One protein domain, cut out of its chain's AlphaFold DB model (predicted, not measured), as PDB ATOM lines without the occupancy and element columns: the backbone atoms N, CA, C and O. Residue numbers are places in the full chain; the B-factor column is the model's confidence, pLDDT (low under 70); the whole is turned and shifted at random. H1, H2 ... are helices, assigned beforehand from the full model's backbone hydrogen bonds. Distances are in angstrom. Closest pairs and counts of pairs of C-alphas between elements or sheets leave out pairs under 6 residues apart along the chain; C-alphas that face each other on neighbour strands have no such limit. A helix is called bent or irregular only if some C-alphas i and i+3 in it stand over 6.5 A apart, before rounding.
ATOM      1  N   VAL A 113      38.482  26.200  -3.394       83.94
ATOM      2  CA  VAL A 113      38.316  26.901  -4.679       83.94
ATOM      3  C   VAL A 113      39.665  27.193  -5.333       83.94
ATOM      4  O   VAL A 113      39.761  27.261  -6.555       83.94
ATOM      5  N   GLN A 114      40.721  27.350  -4.532       82.75
ATOM      6  CA  GLN A 114      42.076  27.576  -5.028       82.75
ATOM      7  C   GLN A 114      42.634  26.332  -5.727       82.75
ATOM      8  O   GLN A 114      43.165  26.456  -6.830       82.75
ATOM      9  N   ASP A 115      42.437  25.145  -5.147       86.56
ATOM     10  CA  ASP A 115      42.843  23.880  -5.776       86.56
ATOM     11  C   ASP A 115      42.100  23.669  -7.094       86.56
ATOM     12  O   ASP A 115      42.696  23.314  -8.112       86.56
ATOM     13  N   PHE A 116      40.791  23.935  -7.092       89.50
ATOM     14  CA  PHE A 116      39.990  23.819  -8.302       89.50
ATOM     15  C   PHE A 116      40.435  24.816  -9.377       89.50
ATOM     16  O   PHE A 116      40.613  24.436 -10.534       89.50
ATOM     17  N   ARG A 117      40.701  26.071  -8.994       87.12
ATOM     18  CA  ARG A 117      41.249  27.098  -9.889       87.12
ATOM     19  C   ARG A 117      42.574  26.665 -10.507       87.12
ATOM     20  O   ARG A 117      42.780  26.917 -11.690       87.12
ATOM     21  N   PHE A 118      43.472  26.057  -9.734       87.69
ATOM     22  CA  PHE A 118      44.762  25.598 -10.242       87.69
ATOM     23  C   PHE A 118      44.584  24.541 -11.336       87.69
ATOM     24  O   PHE A 118      45.100  24.705 -12.439       87.69
ATOM     25  N   VAL A 119      43.776  23.511 -11.074       89.62
ATOM     26  CA  VAL A 119      43.510  22.442 -12.050       89.62
ATOM     27  C   VAL A 119      42.797  22.975 -13.291       89.62
ATOM     28  O   VAL A 119      43.155  22.617 -14.413       89.62
ATOM     29  N   LEU A 120      41.814  23.861 -13.108       88.94
ATOM     30  CA  LEU A 120      41.107  24.498 -14.215       88.94
ATOM     31  C   LEU A 120      42.071  25.320 -15.085       88.94
ATOM     32  O   LEU A 120      42.036  25.222 -16.308       88.94
ATOM     33  N   ASN A 121      42.961  26.091 -14.457       87.50
ATOM     34  CA  ASN A 121      43.969  26.877 -15.161       87.50
ATOM     35  C   ASN A 121      44.943  25.996 -15.946       87.50
ATOM     36  O   ASN A 121      45.256  26.333 -17.085       87.50
ATOM     37  N   GLU A 122      45.399  24.879 -15.382       89.12
ATOM     38  CA  GLU A 122      46.247  23.924 -16.103       89.12
ATOM     39  C   GLU A 122      45.530  23.348 -17.329       89.12
ATOM     40  O   GLU A 122      46.084  23.357 -18.429       89.12
ATOM     41  N   GLY A 123      44.261  22.953 -17.183       88.88
ATOM     42  CA  GLY A 123      43.447  22.486 -18.308       88.88
ATOM     43  C   GLY A 123      43.302  23.535 -19.416       88.88
ATOM     44  O   GLY A 123      43.482  23.224 -20.594       88.88
ATOM     45  N   ILE A 124      43.046  24.797 -19.053       89.31
ATOM     46  CA  ILE A 124      42.956  25.909 -20.013       89.31
ATOM     47  C   ILE A 124      44.305  26.141 -20.704       89.31
ATOM     48  O   ILE A 124      44.350  26.283 -21.925       89.31
ATOM     49  N   ARG A 125      45.417  26.156 -19.957       90.25
ATOM     50  CA  ARG A 125      46.766  26.351 -20.518       90.25
ATOM     51  C   ARG A 125      47.105  25.272 -21.539       90.25
ATOM     52  O   ARG A 125      47.611  25.599 -22.610       90.25
ATOM     53  N   GLN A 126      46.785  24.015 -21.237       90.56
ATOM     54  CA  GLN A 126      46.974  22.902 -22.166       90.56
ATOM     55  C   GLN A 126      46.142  23.090 -23.439       90.56
ATOM     56  O   GLN A 126      46.681  22.989 -24.537       90.56
ATOM     57  N   GLN A 127      44.854  23.426 -23.315       89.75
ATOM     58  CA  GLN A 127      43.983  23.653 -24.475       89.75
ATOM     59  C   GLN A 127      44.466  24.807 -25.359       89.75
ATOM     60  O   GLN A 127      44.521  24.660 -26.579       89.75
ATOM     61  N   VAL A 128      44.859  25.932 -24.757       91.25
ATOM     62  CA  VAL A 128      45.395  27.092 -25.484       91.25
ATOM     63  C   VAL A 128      46.692  26.725 -26.203       91.25
ATOM     64  O   VAL A 128      46.849  27.050 -27.378       91.25
ATOM     65  N   PHE A 129      47.598  26.005 -25.537       91.12
ATOM     66  CA  PHE A 129      48.830  25.520 -26.157       91.12
ATOM     67  C   PHE A 129      48.543  24.641 -27.380       91.12
ATOM     68  O   PHE A 129      49.097  24.884 -28.452       91.12
ATOM     69  N   PHE A 130      47.637  23.666 -27.250       86.62
ATOM     70  CA  PHE A 130      47.254  22.798 -28.363       86.62
ATOM     71  C   PHE A 130      46.596  23.569 -29.511       86.62
ATOM     72  O   PHE A 130      46.921  23.311 -30.667       86.62
ATOM     73  N   ALA A 131      45.716  24.528 -29.218       87.31
ATOM     74  CA  ALA A 131      45.074  25.353 -30.239       87.31
ATOM     75  C   ALA A 131      46.098  26.185 -31.031       87.31
ATOM     76  O   ALA A 131      46.086  26.163 -32.261       87.31
ATOM     77  N   ILE A 132      47.029  26.850 -30.336       86.62
ATOM     78  CA  ILE A 132      48.115  27.620 -30.966       86.62
ATOM     79  C   ILE A 132      49.007  26.699 -31.806       86.62
ATOM     80  O   ILE A 132      49.351  27.022 -32.940       86.62
ATOM     81  N   PHE A 133      49.371  25.533 -31.271       85.56
ATOM     82  CA  PHE A 133      50.185  24.556 -31.987       85.56
ATOM     83  C   PHE A 133      49.510  24.075 -33.279       85.56
ATOM     84  O   PHE A 133      50.146  24.056 -34.334       85.56
ATOM     85  N   MET A 134      48.217  23.746 -33.224       81.38
ATOM     86  CA  MET A 134      47.449  23.331 -34.402       81.38
ATOM     87  C   MET A 134      47.355  24.445 -35.443       81.38
ATOM     88  O   MET A 134      47.585  24.189 -36.625       81.38
ATOM     89  N   GLN A 135      47.108  25.683 -35.012       82.94
ATOM     90  CA  GLN A 135      47.083  26.843 -35.902       82.94
ATOM     91  C   GLN A 135      48.438  27.062 -36.596       82.94
ATOM     92  O   GLN A 135      48.490  27.352 -37.794       82.94
ATOM     93  N   ASN A 136      49.545  26.874 -35.876       82.56
ATOM     94  CA  ASN A 136      50.892  26.986 -36.438       82.56
ATOM     95  C   ASN A 136      51.194  25.879 -37.465       82.56
ATOM     96  O   ASN A 136      51.843  26.143 -38.474       82.56
ATOM     97  N   ILE A 137      50.710  24.650 -37.248       78.56
ATOM     98  CA  ILE A 137      50.820  23.565 -38.241       78.56
ATOM     99  C   ILE A 137      49.978  23.867 -39.480       78.56
ATOM    100  O   ILE A 137      50.412  23.602 -40.598       78.56
ATOM    101  N   GLU A 138      48.765  24.383 -39.293       72.38
ATOM    102  CA  GLU A 138      47.835  24.643 -40.389       72.38
ATOM    103  C   GLU A 138      48.311  25.781 -41.299       72.38
ATOM    104  O   GLU A 138      48.236  25.670 -42.521       72.38
ATOM    105  N   THR A 139      48.857  26.841 -40.708       78.00
ATOM    106  CA  THR A 139      49.409  27.992 -41.439       78.00
ATOM    107  C   THR A 139      50.821  27.731 -41.980       78.00
ATOM    108  O   THR A 139      51.238  28.336 -42.969       78.00
ATOM    109  N   GLY A 140      51.561  26.791 -41.383       67.88
ATOM    110  CA  GLY A 140      52.890  26.376 -41.819       67.88
ATOM    111  C   GLY A 140      52.859  25.383 -42.985       67.88
ATOM    112  O   GLY A 140      52.913  24.173 -42.778       67.88
ATOM    113  N   ILE A 141      52.903  25.881 -44.226       57.72
ATOM    114  CA  ILE A 141      52.935  25.086 -45.479       57.72
ATOM    115  C   ILE A 141      54.037  23.991 -45.492       57.72
ATOM    116  O   ILE A 141      53.899  22.977 -46.173       57.72
ATOM    117  N   LYS A 142      55.114  24.134 -44.699       60.22
ATOM    118  CA  LYS A 142      56.223  23.158 -44.589       60.22
ATOM    119  C   LYS A 142      56.012  22.005 -43.589       60.22
ATOM    120  O   LYS A 142      56.867  21.128 -43.524       60.22
ATOM    121  N   LEU A 143      54.916  21.967 -42.822       63.53
ATOM    122  CA  LEU A 143      54.680  20.946 -41.781       63.53
ATOM    123  C   LEU A 143      53.667  19.850 -42.176       63.53
ATOM    124  O   LEU A 143      53.149  19.142 -41.310       63.53
ATOM    125  N   SER A 144      53.416  19.640 -43.472       67.75
ATOM    126  CA  SER A 144      52.514  18.583 -43.970       67.75
ATOM    127  C   SER A 144      52.883  17.181 -43.461       67.75
ATOM    128  O   SER A 144      51.996  16.405 -43.101       67.75
ATOM    129  N   SER A 145      54.178  16.881 -43.326       66.62
ATOM    130  CA  SER A 145      54.673  15.622 -42.752       66.62
ATOM    131  C   SER A 145      54.292  15.455 -41.279       66.62
ATOM    132  O   SER A 145      53.908  14.365 -40.862       66.62
ATOM    133  N   VAL A 146      54.325  16.538 -40.494       70.75
ATOM    134  CA  VAL A 146      53.917  16.526 -39.079       70.75
ATOM    135  C   VAL A 146      52.401  16.386 -38.958       70.75
ATOM    136  O   VAL A 146      51.927  15.611 -38.131       70.75
ATOM    137  N   LYS A 147      51.631  17.052 -39.829       71.62
ATOM    138  CA  LYS A 147      50.171  16.890 -39.913       71.62
ATOM    139  C   LYS A 147      49.773  15.438 -40.216       71.62
ATOM    140  O   LYS A 147      48.846  14.920 -39.596       71.62
ATOM    141  N   ASN A 148      50.478  14.775 -41.135       75.88
ATOM    142  CA  ASN A 148      50.219  13.377 -41.489       75.88
ATOM    143  C   ASN A 148      50.641  12.407 -40.376       75.88
ATOM    144  O   ASN A 148      49.868  11.514 -40.038       75.88
ATOM    145  N   ALA A 149      51.795  12.628 -39.739       76.25
ATOM    146  CA  ALA A 149      52.235  11.828 -38.595       76.25
ATOM    147  C   ALA A 149      51.270  11.937 -37.401       76.25
ATOM    148  O   ALA A 149      50.970  10.937 -36.751       76.25
ATOM    149  N   LEU A 150      50.721  13.131 -37.142       77.00
ATOM    150  CA  LEU A 150      49.681  13.333 -36.129       77.00
ATOM    151  C   LEU A 150      48.395  12.585 -36.474       77.00
ATOM    152  O   LEU A 150      47.842  11.911 -35.607       77.00
ATOM    153  N   LYS A 151      47.937  12.649 -37.731       79.56
ATOM    154  CA  LYS A 151      46.777  11.866 -38.183       79.56
ATOM    155  C   LYS A 151      46.990  10.372 -37.948       79.56
ATOM    156  O   LYS A 151      46.114   9.733 -37.376       79.56
ATOM    157  N   GLU A 152      48.145   9.827 -38.324       78.94
ATOM    158  CA  GLU A 152      48.452   8.412 -38.086       78.94
ATOM    159  C   GLU A 152      48.527   8.057 -36.599       78.94
ATOM    160  O   GLU A 152      48.032   7.005 -36.199       78.94
ATOM    161  N   ALA A 153      49.111   8.921 -35.766       78.50
ATOM    162  CA  ALA A 153      49.183   8.701 -34.324       78.50
ATOM    163  C   ALA A 153      47.785   8.656 -33.683       78.50
ATOM    164  O   ALA A 153      47.514   7.774 -32.867       78.50
ATOM    165  N   PHE A 154      46.873   9.543 -34.096       76.50
ATOM    166  CA  PHE A 154      45.476   9.512 -33.656       76.50
ATOM    167  C   PHE A 154      44.729   8.269 -34.160       76.50
ATOM    168  O   PHE A 154      44.015   7.642 -33.379       76.50
ATOM    169  N   PHE A 155      44.929   7.869 -35.421       74.31
ATOM    170  CA  PHE A 155      44.347   6.637 -35.968       74.31
ATOM    171  C   PHE A 155      44.848   5.386 -35.238       74.31
ATOM    172  O   PHE A 155      44.055   4.499 -34.936       74.31
ATOM    173  N   LYS A 156      46.139   5.326 -34.893       71.31
ATOM    174  CA  LYS A 156      46.690   4.243 -34.071       71.31
ATOM    175  C   LYS A 156      46.071   4.245 -32.679       71.31
ATOM    176  O   LYS A 156      45.610   3.202 -32.238       71.31
ATOM    177  N   HIS A 157      45.987   5.393 -32.005       64.06
ATOM    178  CA  HIS A 157      45.380   5.449 -30.673       64.06
ATOM    179  C   HIS A 157      43.897   5.053 -30.651       64.06
ATOM    180  O   HIS A 157      43.472   4.432 -29.685       64.06
ATOM    181  N   ALA A 158      43.135   5.347 -31.708       57.94
ATOM    182  CA  ALA A 158      41.739   4.924 -31.841       57.94
ATOM    183  C   ALA A 158      41.568   3.419 -32.133       57.94
ATOM    184  O   ALA A 158      40.501   2.879 -31.881       57.94
ATOM    185  N   HIS A 159      42.599   2.748 -32.658       54.72
ATOM    186  CA  HIS A 159      42.605   1.300 -32.901       54.72
ATOM    187  C   HIS A 159      43.068   0.468 -31.692       54.72
ATOM    188  O   HIS A 159      42.875  -0.745 -31.685       54.72
ATOM    189  N   TYR A 160      43.702   1.101 -30.701       49.81
ATOM    190  CA  TYR A 160      44.166   0.466 -29.459       49.81
ATOM    191  C   TYR A 160      43.197   0.663 -28.277       49.81
ATOM    192  O   TYR A 160      43.552   0.332 -27.144       49.81
ATOM    193  N   LEU A 161      42.001   1.203 -28.529       43.62
ATOM    194  CA  LEU A 161      40.917   1.393 -27.562       43.62
ATOM    195  C   LEU A 161      39.691   0.595 -28.014       43.62
ATOM    196  O   LEU A 161      39.023   0.023 -27.129       43.62
TER     197      LEU A 161
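Overview. This is residues 113 to 161 of the 161 residues of an uncharacterized protein of Lachnospiraceae bacterium (UniProt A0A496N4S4). A long helix, H1, and a shorter one, H2, meet near their ends as an open V, with a tight turn at the corner. Away from the corner both arms stand free: residues 113 to 133 of H1, and residues 148 to 161, of which 148 to 159 belong to H2. The printed part has 49 residues with two named helices, H1 then H2, and no named strand: all helix. It is flat, spanning 42 by 31 by 8 A, and only just extended, close to loose, with a radius of gyration of the C-alphas of 15.0 A.

Along the chain. Find C-alpha 113 at (38.316, 26.901, -4.679); from there H1, residues 113 to 139, runs 38.4 A to C-alpha 139. H2, residues 141 to 159, runs 28.8 A to C-alpha 159 at (42.605, 1.300, -32.901). H2 is irregular: C-alphas 142 and 145 are 7.9 A apart.

Arrangement. Look at Ile 137 and Leu 143, whose C-alphas, 5.9 A apart, are the closest of H1 and H2. The helices touch only at the corner, H1 with residue 137 alone and H2 with residues 143 to 147 alone. They run opposite ways at a steep tilt of 54 degrees. Every O i to N i+4 pair is within hydrogen-bond range in H1, and 13 of 15 in H2.

Size, cuts and confidence. The C-alphas of Val 113 and Lys 142, the two farthest apart, are 43.9 A apart. The printed part has no cut, and the link from H1 to H2 is tight. In the B-factor column, pLDDT is under 70 at residues 140 to 145 and 157 to 161.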